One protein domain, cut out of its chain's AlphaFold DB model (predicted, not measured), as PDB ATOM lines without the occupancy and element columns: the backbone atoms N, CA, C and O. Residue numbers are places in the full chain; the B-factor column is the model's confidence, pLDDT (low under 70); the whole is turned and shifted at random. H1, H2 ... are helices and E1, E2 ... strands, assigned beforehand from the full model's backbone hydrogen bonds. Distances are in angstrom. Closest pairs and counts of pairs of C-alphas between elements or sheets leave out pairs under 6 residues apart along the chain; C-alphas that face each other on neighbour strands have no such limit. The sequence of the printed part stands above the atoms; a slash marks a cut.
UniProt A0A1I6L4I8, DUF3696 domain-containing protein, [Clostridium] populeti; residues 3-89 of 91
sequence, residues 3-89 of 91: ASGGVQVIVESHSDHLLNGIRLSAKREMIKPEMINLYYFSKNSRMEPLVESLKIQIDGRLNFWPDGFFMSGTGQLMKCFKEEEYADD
ATOM      1  N   ALA A   3       8.450 147.741  73.523       66.75
ATOM      2  CA  ALA A   3       7.057 147.502  73.912       66.75
ATOM      3  C   ALA A   3       6.822 147.536  75.435       66.75
ATOM      4  O   ALA A   3       5.821 148.063  75.906       66.75
ATOM      5  N   SER A   4       7.772 147.029  76.226       74.00
ATOM      6  CA  SER A   4       7.686 147.050  77.693       74.00
ATOM      7  C   SER A   4       8.036 148.418  78.301       74.00
ATOM      8  O   SER A   4       7.937 148.586  79.510       74.00
ATOM      9  N   GLY A   5       8.497 149.374  77.485       77.44
ATOM     10  CA  GLY A   5       8.960 150.700  77.902       77.44
ATOM     11  C   GLY A   5       7.944 151.826  77.692       77.44
ATOM     12  O   GLY A   5       8.339 152.986  77.695       77.44
ATOM     13  N   GLY A   6       6.664 151.503  77.468       81.38
ATOM     14  CA  GLY A   6       5.593 152.489  77.259       81.38
ATOM     15  C   GLY A   6       5.405 152.950  75.810       81.38
ATOM     16  O   GLY A   6       4.594 153.837  75.555       81.38
ATOM     17  N   VAL A   7       6.120 152.351  74.854       87.94
ATOM     18  CA  VAL A   7       5.950 152.607  73.416       87.94
ATOM     19  C   VAL A   7       5.132 151.480  72.796       87.94
ATOM     20  O   VAL A   7       5.479 150.312  72.944       87.94
ATOM     21  N   GLN A   8       4.073 151.810  72.056       91.81
ATOM     22  CA  GLN A   8       3.341 150.824  71.261       91.81
ATOM     23  C   GLN A   8       4.074 150.569  69.940       91.81
ATOM     24  O   GLN A   8       4.413 151.504  69.217       91.81
ATOM     25  N   VAL A   9       4.301 149.298  69.616       92.19
ATOM     26  CA  VAL A   9       4.963 148.869  68.379       92.19
ATOM     27  C   VAL A   9       3.973 148.033  67.570       92.19
ATOM     28  O   VAL A   9       3.419 147.069  68.092       92.19
ATOM     29  N   ILE A  10       3.750 148.405  66.309       94.62
ATOM     30  CA  ILE A  10       2.910 147.667  65.356       94.62
ATOM     31  C   ILE A  10       3.817 147.205  64.219       94.62
ATOM     32  O   ILE A  10       4.555 148.012  63.656       94.62
ATOM     33  N   VAL A  11       3.791 145.910  63.910       95.00
ATOM     34  CA  VAL A  11       4.649 145.295  62.891       95.00
ATOM     35  C   VAL A  11       3.822 144.331  62.054       95.00
ATOM     36  O   VAL A  11       3.097 143.504  62.600       95.00
ATOM     37  N   GLU A  12       3.989 144.413  60.739       94.94
ATOM     38  CA  GLU A  12       3.555 143.398  59.782       94.94
ATOM     39  C   GLU A  12       4.800 142.675  59.255       94.94
ATOM     40  O   GLU A  12       5.780 143.314  58.863       94.94
ATOM     41  N   SER A  13       4.809 141.343  59.299       91.75
ATOM     42  CA  SER A  13       5.952 140.550  58.844       91.75
ATOM     43  C   SER A  13       5.544 139.126  58.478       91.75
ATOM     44  O   SER A  13       4.644 138.558  59.090       91.75
ATOM     45  N   HIS A  14       6.279 138.528  57.539       88.69
ATOM     46  CA  HIS A  14       6.215 137.099  57.207       88.69
ATOM     47  C   HIS A  14       7.359 136.283  57.835       88.69
ATOM     48  O   HIS A  14       7.527 135.109  57.516       88.69
ATOM     49  N   SER A  15       8.188 136.896  58.685       88.56
ATOM     50  CA  SER A  15       9.338 136.225  59.291       88.56
ATOM     51  C   SER A  15       8.923 135.404  60.512       88.56
ATOM     52  O   SER A  15       8.507 135.946  61.537       88.56
ATOM     53  N   ASP A  16       9.116 134.094  60.435       86.06
ATOM     54  CA  ASP A  16       8.979 133.165  61.557       86.06
ATOM     55  C   ASP A  16       9.984 133.465  62.682       86.06
ATOM     56  O   ASP A  16       9.653 133.350  63.864       86.06
ATOM     57  N   HIS A  17      11.189 133.933  62.344       88.69
ATOM     58  CA  HIS A  17      12.187 134.351  63.329       88.69
ATOM     59  C   HIS A  17      11.708 135.506  64.217       88.69
ATOM     60  O   HIS A  17      11.984 135.494  65.419       88.69
ATOM     61  N   LEU A  18      10.963 136.472  63.667       90.94
ATOM     62  CA  LEU A  18      10.374 137.548  64.468       90.94
ATOM     63  C   LEU A  18       9.371 136.983  65.480       90.94
ATOM     64  O   LEU A  18       9.457 137.293  66.669       90.94
ATOM     65  N   LEU A  19       8.458 136.122  65.022       92.31
ATOM     66  CA  LEU A  19       7.479 135.469  65.888       92.31
ATOM     67  C   LEU A  19       8.166 134.659  66.992       92.31
ATOM     68  O   LEU A  19       7.807 134.785  68.162       92.31
ATOM     69  N   ASN A  20       9.184 133.873  66.643       91.56
ATOM     70  CA  ASN A  20       9.947 133.091  67.611       91.56
ATOM     71  C   ASN A  20      10.669 133.985  68.629       91.56
ATOM     72  O   ASN A  20      10.696 133.658  69.813       91.56
ATOM     73  N   GLY A  21      11.186 135.142  68.209       94.12
ATOM     74  CA  GLY A  21      11.749 136.143  69.114       94.12
ATOM     75  C   GLY A  21      10.725 136.670  70.127       94.12
ATOM     76  O   GLY A  21      11.025 136.750  71.320       94.12
ATOM     77  N   ILE A  22       9.502 136.973  69.678       94.44
ATOM     78  CA  ILE A  22       8.401 137.411  70.553       94.44
ATOM     79  C   ILE A  22       8.003 136.286  71.525       94.44
ATOM     80  O   ILE A  22       7.919 136.523  72.729       94.44
ATOM     81  N   ARG A  23       7.837 135.054  71.030       94.69
ATOM     82  CA  ARG A  23       7.517 133.864  71.842       94.69
ATOM     83  C   ARG A  23       8.560 133.601  72.928       94.69
ATOM     84  O   ARG A  23       8.213 133.459  74.097       94.69
ATOM     85  N   LEU A  24       9.845 133.598  72.564       95.06
ATOM     86  CA  LEU A  24      10.952 133.435  73.511       95.06
ATOM     87  C   LEU A  24      10.997 134.567  74.540       95.06
ATOM     88  O   LEU A  24      11.342 134.333  75.695       95.06
ATOM     89  N   SER A  25      10.647 135.786  74.132       95.06
ATOM     90  CA  SER A  25      10.586 136.933  75.036       95.06
ATOM     91  C   SER A  25       9.463 136.799  76.066       95.06
ATOM     92  O   SER A  25       9.670 137.163  77.222       95.06
ATOM     93  N   ALA A  26       8.310 136.250  75.669       94.56
ATOM     94  CA  ALA A  26       7.221 135.919  76.585       94.56
ATOM     95  C   ALA A  26       7.623 134.789  77.549       94.56
ATOM     96  O   ALA A  26       7.521 134.970  78.758       94.56
ATOM     97  N   LYS A  27       8.198 133.690  77.029       94.69
ATOM     98  CA  LYS A  27       8.697 132.555  77.834       94.69
ATOM     99  C   LYS A  27       9.736 132.968  78.880       94.69
ATOM    100  O   LYS A  27       9.816 132.381  79.949       94.69
ATOM    101  N   ARG A  28      10.572 133.958  78.558       95.50
ATOM    102  CA  ARG A  28      11.604 134.506  79.458       95.50
ATOM    103  C   ARG A  28      11.087 135.637  80.351       95.50
ATOM    104  O   ARG A  28      11.900 136.360  80.921       95.50
ATOM    105  N   GLU A  29       9.772 135.839  80.407       93.75
ATOM    106  CA  GLU A  29       9.095 136.869  81.207       93.75
ATOM    107  C   GLU A  29       9.564 138.308  80.920       93.75
ATOM    108  O   GLU A  29       9.354 139.232  81.705       93.75
ATOM    109  N   MET A  30      10.183 138.542  79.761       94.38
ATOM    110  CA  MET A  30      10.665 139.869  79.373       94.38
ATOM    111  C   MET A  30       9.522 140.774  78.885       94.38
ATOM    112  O   MET A  30       9.656 142.000  78.856       94.38
ATOM    113  N   ILE A  31       8.413 140.171  78.452       93.25
ATOM    114  CA  ILE A  31       7.159 140.826  78.079       93.25
ATOM    115  C   ILE A  31       6.005 139.943  78.554       93.25
ATOM    116  O   ILE A  31       6.038 138.729  78.379       93.25
ATOM    117  N   LYS A  32       4.985 140.546  79.170       94.00
ATOM    118  CA  LYS A  32       3.796 139.804  79.591       94.00
ATOM    119  C   LYS A  32       2.961 139.417  78.365       94.00
ATOM    120  O   LYS A  32       2.774 140.289  77.509       94.00
ATOM    121  N   PRO A  33       2.435 138.184  78.267       94.19
ATOM    122  CA  PRO A  33       1.642 137.769  77.111       94.19
ATOM    123  C   PRO A  33       0.435 138.673  76.830       94.19
ATOM    124  O   PRO A  33       0.111 138.920  75.673       94.19
ATOM    125  N   GLU A  34      -0.175 139.261  77.863       94.44
ATOM    126  CA  GLU A  34      -1.318 140.178  77.731       94.44
ATOM    127  C   GLU A  34      -0.949 141.512  77.059       94.44
ATOM    128  O   GLU A  34      -1.829 142.259  76.636       94.44
ATOM    129  N   MET A  35       0.347 141.825  76.957       94.88
ATOM    130  CA  MET A  35       0.852 142.996  76.233       94.88
ATOM    131  C   MET A  35       1.137 142.699  74.753       94.88
ATOM    132  O   MET A  35       1.595 143.589  74.032       94.88
ATOM    133  N   ILE A  36       0.890 141.472  74.290       95.06
ATOM    134  CA  ILE A  36       1.147 141.033  72.917       95.06
ATOM    135  C   ILE A  36      -0.189 140.730  72.242       95.06
ATOM    136  O   ILE A  36      -0.938 139.865  72.682       95.06
ATOM    137  N   ASN A  37      -0.457 141.403  71.124       95.81
ATOM    138  CA  ASN A  37      -1.567 141.058  70.240       95.81
ATOM    139  C   ASN A  37      -0.999 140.499  68.937       95.81
ATOM    140  O   ASN A  37      -0.243 141.192  68.255       95.81
ATOM    141  N   LEU A  38      -1.357 139.259  68.603       96.00
ATOM    142  CA  LEU A  38      -0.902 138.586  67.391       96.00
ATOM    143  C   LEU A  38      -2.095 138.302  66.476       96.00
ATOM    144  O   LEU A  38      -3.090 137.715  66.903       96.00
ATOM    145  N   TYR A  39      -1.975 138.711  65.215       96.00
ATOM    146  CA  TYR A  39      -2.991 138.499  64.190       96.00
ATOM    147  C   TYR A  39      -2.370 137.822  62.975       96.00
ATOM    148  O   TYR A  39      -1.316 138.243  62.497       96.00
ATOM    149  N   TYR A  40      -3.034 136.784  62.478       94.62
ATOM    150  CA  TYR A  40      -2.685 136.113  61.235       94.62
ATOM    151  C   TYR A  40      -3.712 136.448  60.164       94.62
ATOM    152  O   TYR A  40      -4.915 136.365  60.404       94.62
ATOM    153  N   PHE A  41      -3.224 136.824  58.986       93.31
ATOM    154  CA  PHE A  41      -4.048 137.187  57.842       93.31
ATOM    155  C   PHE A  41      -3.903 136.117  56.770       93.31
ATOM    156  O   PHE A  41      -2.795 135.829  56.312       93.31
ATOM    157  N   SER A  42      -5.025 135.546  56.350       92.06
ATOM    158  CA  SER A  42      -5.072 134.499  55.333       92.06
ATOM    159  C   SER A  42      -6.286 134.684  54.422       92.06
ATOM    160  O   SER A  42      -7.010 135.681  54.501       92.06
ATOM    161  N   LYS A  43      -6.481 133.753  53.487       91.94
ATOM    162  CA  LYS A  43      -7.662 133.703  52.624       91.94
ATOM    163  C   LYS A  43      -8.280 132.321  52.703       91.94
ATOM    164  O   LYS A  43      -7.556 131.326  52.699       91.94
ATOM    165  N   ASN A  44      -9.605 132.259  52.734       89.75
ATOM    166  CA  ASN A  44     -10.312 130.984  52.650       89.75
ATOM    167  C   ASN A  44     -10.329 130.442  51.207       89.75
ATOM    168  O   ASN A  44      -9.836 131.068  50.267       89.75
ATOM    169  N   SER A  45     -10.959 129.282  51.009       89.94
ATOM    170  CA  SER A  45     -11.105 128.644  49.691       89.94
ATOM    171  C   SER A  45     -11.880 129.480  48.663       89.94
ATOM    172  O   SER A  45     -11.750 129.249  47.464       89.94
ATOM    173  N   ARG A  46     -12.666 130.463  49.113       94.94
ATOM    174  CA  ARG A  46     -13.404 131.420  48.276       94.94
ATOM    175  C   ARG A  46     -12.635 132.724  48.047       94.94
ATOM    176  O   ARG A  46     -13.197 133.661  47.492       94.94
ATOM    177  N   MET A  47     -11.359 132.781  48.440       90.88
ATOM    178  CA  MET A  47     -10.497 133.967  48.378       90.88
ATOM    179  C   MET A  47     -10.957 135.134  49.264       90.88
ATOM    180  O   MET A  47     -10.475 136.258  49.102       90.88
ATOM    181  N   GLU A  48     -11.845 134.875  50.223       95.06
ATOM    182  CA  GLU A  48     -12.300 135.873  51.187       95.06
ATOM    183  C   GLU A  48     -11.242 136.034  52.290       95.06
ATOM    184  O   GLU A  48     -10.658 135.031  52.723       95.06
ATOM    185  N   PRO A  49     -10.962 137.271  52.740       93.56
ATOM    186  CA  PRO A  49      -9.972 137.518  53.778       93.56
ATOM    187  C   PRO A  49     -10.419 136.913  55.111       93.56
ATOM    188  O   PRO A  49     -11.556 137.095  55.545       93.56
ATOM    189  N   LEU A  50      -9.492 136.231  55.773       94.12
ATOM    190  CA  LEU A  50      -9.636 135.714  57.124       94.12
ATOM    191  C   LEU A  50      -8.613 136.392  58.032       94.12
ATOM    192  O   LEU A  50      -7.464 136.608  57.640       94.12
ATOM    193  N   VAL A  51      -9.047 136.717  59.247       95.25
ATOM    194  CA  VAL A  51      -8.179 137.236  60.304       95.25
ATOM    195  C   VAL A  51      -8.359 136.365  61.530       95.25
ATOM    196  O   VAL A  51      -9.462 136.255  62.069       95.25
ATOM    197  N   GLU A  52      -7.270 135.767  61.979       94.88
ATOM    198  CA  GLU A  52      -7.236 134.943  63.179       94.88
ATOM    199  C   GLU A  52      -6.462 135.685  64.265       94.88
ATOM    200  O   GLU A  52      -5.384 136.223  64.016       94.88
ATOM    201  N   SER A  53      -7.024 135.739  65.474       96.38
ATOM    202  CA  SER A  53      -6.361 136.319  66.642       96.38
ATOM    203  C   SER A  53      -5.754 135.202  67.479       96.38
ATOM    204  O   SER A  53      -6.461 134.324  67.979       96.38
ATOM    205  N   LEU A  54      -4.434 135.243  67.617       95.25
ATOM    206  CA  LEU A  54      -3.653 134.256  68.342       95.25
ATOM    207  C   LEU A  54      -3.222 134.849  69.680       95.25
ATOM    208  O   LEU A  54      -2.960 136.049  69.800       95.25
ATOM    209  N   LYS A  55      -3.101 133.987  70.684       95.88
ATOM    210  CA  LYS A  55      -2.577 134.347  72.001       95.88
ATOM    211  C   LYS A  55      -1.282 133.599  72.249       95.88
ATOM    212  O   LYS A  55      -1.222 132.388  72.046       95.88
ATOM    213  N   ILE A  56      -0.278 134.329  72.717       95.25
ATOM    214  CA  ILE A  56       0.919 133.730  73.300       95.25
ATOM    215  C   ILE A  56       0.579 133.347  74.745       95.25
ATOM    216  O   ILE A  56      -0.097 134.101  75.443       95.25
ATOM    217  N   GLN A  57       0.993 132.163  75.171       94.44
ATOM    218  CA  GLN A  57       0.861 131.669  76.535       94.44
ATOM    219  C   GLN A  57       2.117 132.013  77.349       94.44
ATOM    220  O   GLN A  57       3.131 132.453  76.802       94.44
ATOM    221  N   ILE A  58       2.058 131.848  78.673       93.12
ATOM    222  CA  ILE A  58       3.166 132.221  79.570       93.12
ATOM    223  C   ILE A  58       4.461 131.444  79.282       93.12
ATOM    224  O   ILE A  58       5.557 131.969  79.436       93.12
ATOM    225  N   ASP A  59       4.339 130.222  78.775       92.75
ATOM    226  CA  ASP A  59       5.438 129.356  78.345       92.75
ATOM    227  C   ASP A  59       5.971 129.690  76.931       92.75
ATOM    228  O   ASP A  59       6.871 129.017  76.420       92.75
ATOM    229  N   GLY A  60       5.442 130.740  76.291       91.69
ATOM    230  CA  GLY A  60       5.790 131.174  74.937       91.69
ATOM    231  C   GLY A  60       5.113 130.382  73.816       91.69
ATOM    232  O   GLY A  60       5.410 130.623  72.637       91.69
ATOM    233  N   ARG A  61       4.215 129.449  74.137       92.88
ATOM    234  CA  ARG A  61       3.437 128.697  73.145       92.88
ATOM    235  C   ARG A  61       2.321 129.542  72.549       92.88
ATOM    236  O   ARG A  61       1.922 130.553  73.120       92.88
ATOM    237  N   LEU A  62       1.811 129.143  71.387       93.88
ATOM    238  CA  LEU A  62       0.572 129.720  70.858       93.88
ATOM    239  C   LEU A  62      -0.625 128.913  71.359       93.88
ATOM    240  O   LEU A  62      -0.537 127.701  71.527       93.88
ATOM    241  N   ASN A  63      -1.762 129.569  71.582       93.69
ATOM    242  CA  ASN A  63      -3.012 128.881  71.919       93.69
ATOM    243  C   ASN A  63      -3.501 127.947  70.798       93.69
ATOM    244  O   ASN A  63      -4.159 126.951  71.078       93.69
ATOM    245  N   PHE A  64      -3.187 128.267  69.543       92.19
ATOM    246  CA  PHE A  64      -3.319 127.377  68.395       92.19
ATOM    247  C   PHE A  64      -2.415 127.857  67.253       92.19
ATOM    248  O   PHE A  64      -1.939 128.993  67.248       92.19
ATOM    249  N   TRP A  65      -2.199 126.988  66.268       89.69
ATOM    250  CA  TRP A  65      -1.487 127.310  65.032       89.69
ATOM    251  C   TRP A  65      -2.480 127.322  63.864       89.69
ATOM    252  O   TRP A  65      -3.041 126.261  63.590       89.69
ATOM    253  N   PRO A  66      -2.682 128.461  63.178       88.44
ATOM    254  CA  PRO A  66      -3.537 128.540  62.002       88.44
ATOM    255  C   PRO A  66      -3.082 127.623  60.872       88.44
ATOM    256  O   PRO A  66      -1.882 127.387  60.668       88.44
ATOM    257  N   ASP A  67      -4.043 127.160  60.084       83.25
ATOM    258  CA  ASP A  67      -3.748 126.411  58.873       83.25
ATOM    259  C   ASP A  67      -3.036 127.309  57.855       83.25
ATOM    260  O   ASP A  67      -3.424 128.448  57.605       83.25
ATOM    261  N   GLY A  68      -1.951 126.799  57.269       78.31
ATOM    262  CA  GLY A  68      -1.149 127.557  56.305       78.31
ATOM    263  C   GLY A  68      -0.248 128.642  56.910       78.31
ATOM    264  O   GLY A  68       0.440 129.320  56.148       78.31
ATOM    265  N   PHE A  69      -0.171 128.772  58.246       77.44
ATOM    266  CA  PHE A  69       0.672 129.777  58.917       77.44
ATOM    267  C   PHE A  69       2.142 129.730  58.474       77.44
ATOM    268  O   PHE A  69       2.782 130.766  58.304       77.44
ATOM    269  N   PHE A  70       2.665 128.530  58.220       70.94
ATOM    270  CA  PHE A  70       3.988 128.333  57.640       70.94
ATOM    271  C   PHE A  70       3.863 127.650  56.279       70.94
ATOM    272  O   PHE A  70       3.482 126.483  56.189       70.94
ATOM    273  N   MET A  71       4.215 128.369  55.213       60.59
ATOM    274  CA  MET A  71       4.286 127.831  53.855       60.59
ATOM    275  C   MET A  71       5.734 127.797  53.360       60.59
ATOM    276  O   MET A  71       6.260 128.797  52.884       60.59
ATOM    277  N   SER A  72       6.379 126.634  53.456       39.38
ATOM    278  CA  SER A  72       7.303 126.072  52.448       39.38
ATOM    279  C   SER A  72       7.903 124.754  52.961       39.38
ATOM    280  O   SER A  72       7.892 124.472  54.158       39.38
ATOM    281  N   GLY A  73       8.399 123.916  52.045       44.50
ATOM    282  CA  GLY A  73       8.939 122.565  52.283       44.50
ATOM    283  C   GLY A  73      10.169 122.449  53.202       44.50
ATOM    284  O   GLY A  73      10.834 121.422  53.185       44.50
ATOM    285  N   THR A  74      10.465 123.461  54.017       42.41
ATOM    286  CA  THR A  74      11.387 123.422  55.166       42.41
ATOM    287  C   THR A  74      10.687 123.017  56.475       42.41
ATOM    288  O   THR A  74      11.314 122.990  57.534       42.41
ATOM    289  N   GLY A  75       9.401 122.649  56.417       46.44
ATOM    290  CA  GLY A  75       8.551 122.271  57.557       46.44
ATOM    291  C   GLY A  75       8.984 121.051  58.388       46.44
ATOM    292  O   GLY A  75       8.246 120.646  59.283       46.44
ATOM    293  N   GLN A  76      10.158 120.466  58.142       44.47
ATOM    294  CA  GLN A  76      10.674 119.342  58.928       44.47
ATOM    295  C   GLN A  76      11.231 119.784  60.289       44.47
ATOM    296  O   GLN A  76      11.035 119.080  61.272       44.47
ATOM    297  N   LEU A  77      11.838 120.975  60.379       43.84
ATOM    298  CA  LEU A  77      12.392 121.475  61.645       43.84
ATOM    299  C   LEU A  77      11.301 121.939  62.623       43.84
ATOM    300  O   LEU A  77      11.436 121.733  63.822       43.84
ATOM    301  N   MET A  78      10.185 122.495  62.133       47.97
ATOM    302  CA  MET A  78       9.108 122.993  63.004       47.97
ATOM    303  C   MET A  78       8.053 121.937  63.356       47.97
ATOM    304  O   MET A  78       7.329 122.108  64.334       47.97
ATOM    305  N   LYS A  79       7.974 120.827  62.606       44.41
ATOM    306  CA  LYS A  79       7.182 119.666  63.036       44.41
ATOM    307  C   LYS A  79       7.748 119.083  64.338       44.41
ATOM    308  O   LYS A  79       6.965 118.802  65.236       44.41
ATOM    309  N   CYS A  80       9.077 119.042  64.477       42.06
ATOM    310  CA  CYS A  80       9.740 118.669  65.729       42.06
ATOM    311  C   CYS A  80       9.440 119.654  66.869       42.06
ATOM    312  O   CYS A  80       9.149 119.208  67.965       42.06
ATOM    313  N   PHE A  81       9.415 120.971  66.619       47.44
ATOM    314  CA  PHE A  81       9.034 121.942  67.661       47.44
ATOM    315  C   PHE A  81       7.553 121.859  68.058       47.44
ATOM    316  O   PHE A  81       7.235 122.055  69.226       47.44
ATOM    317  N   LYS A  82       6.644 121.534  67.120       49.53
ATOM    318  CA  LYS A  82       5.255 121.185  67.467       49.53
ATOM    319  C   LYS A  82       5.219 119.934  68.349       49.53
ATOM    320  O   LYS A  82       4.508 119.932  69.339       49.53
ATOM    321  N   GLU A  83       5.961 118.884  68.003       47.53
ATOM    322  CA  GLU A  83       5.992 117.641  68.786       47.53
ATOM    323  C   GLU A  83       6.641 117.832  70.170       47.53
ATOM    324  O   GLU A  83       6.100 117.318  71.141       47.53
ATOM    325  N   GLU A  84       7.702 118.635  70.303       50.12
ATOM    326  CA  GLU A  84       8.294 119.011  71.600       50.12
ATOM    327  C   GLU A  84       7.359 119.900  72.443       50.12
ATOM    328  O   GLU A  84       7.286 119.708  73.651       50.12
ATOM    329  N   GLU A  85       6.590 120.820  71.837       53.16
ATOM    330  CA  GLU A  85       5.548 121.578  72.560       53.16
ATOM    331  C   GLU A  85       4.473 120.651  73.148       53.16
ATOM    332  O   GLU A  85       4.068 120.857  74.281       53.16
ATOM    333  N   TYR A  86       4.006 119.627  72.429       52.12
ATOM    334  CA  TYR A  86       2.978 118.712  72.956       52.12
ATOM    335  C   TYR A  86       3.546 117.570  73.821       52.12
ATOM    336  O   TYR A  86       2.785 116.938  74.550       52.12
ATOM    337  N   ALA A  87       4.848 117.275  73.748       49.53
ATOM    338  CA  ALA A  87       5.484 116.222  74.547       49.53
ATOM    339  C   ALA A  87       5.633 116.608  76.029       49.53
ATOM    340  O   ALA A  87       5.490 115.752  76.896       49.53
ATOM    341  N   ASP A  88       5.844 117.893  76.309       50.06
ATOM    342  CA  ASP A  88       5.894 118.464  77.665       50.06
ATOM    343  C   ASP A  88       4.519 118.455  78.385       50.06
ATOM    344  O   ASP A  88       4.464 118.708  79.582       50.06
ATOM    345  N   ASP A  89       3.403 118.175  77.690       45.12
ATOM    346  CA  ASP A  89       2.054 118.093  78.290       45.12
ATOM    347  C   ASP A  89       1.708 116.674  78.816       45.12
ATOM    348  O   ASP A  89       0.592 116.446  79.293       45.12
TER     349      ASP A  89
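AT A GLANCE: This is residues 3 to 89 of the 91 residues of the protein "DUF3696 domain-containing protein" of [Clostridium] populeti (UniProt A0A1I6L4I8). A two-stranded hairpin, E1 and E2, stands across a gap from one helix, H1, with long stretches that belong to no named element around them, and a second helix, H2, lies off to one side at the end of a link. H1 lies between the opening stretch, residues 3 to 15, and H2, and residues 58 to 60 fold back beside H1. The printed part has 87 residues with two named helices and two named strands, in the order H1, E1, E2, H2; the sheet is E1 - E2, antiparallel, and the class is mixed, helices and strands, with under half of the residues in named elements. The whole is only just compact, close to loose, with a radius of gyration of the C-alphas of 14.0 A and spans of 41 by 32 by 20 A.

HOW THE PARTS SIT: H1, residues 16 to 27, is apart from E2, residues 49 to 54. E1, residues 38 to 43, and E2 form a hairpin, antiparallel at 154 degrees between their directions. C-alphas 39 and 53 face each other at 4.7 A; N 40 and O 52, 2.9 A, and N 50 and O 42, 2.8 A, are within hydrogen-bond range. H2, residues 76 to 89, is apart from H1 and from E1. In H1 every O i to N i+4 pair is within hydrogen-bond range; in H2, 6 of 10 are.

IN THESE COORDINATES: H1 begins at C-alpha 16, (8.979, 133.165, 61.557), and is 16.3 A long. E1 is 17.0 A and E2 16.2 A long. H2, 21.2 A long, ends at C-alpha 89, (2.054, 118.093, 78.290).

THE WHOLE: The two C-alphas farthest apart, those of Gly 5 and Arg 46, are 41.8 A apart. The printed part has no cut. The link from E2 to H2, 21 residues, is long, and residues 71 to 77 stand free. The mean pLDDT of the printed part is 81.6; residue 3 and residues 71 to 89 are under 70, and H2 has a mean of 48.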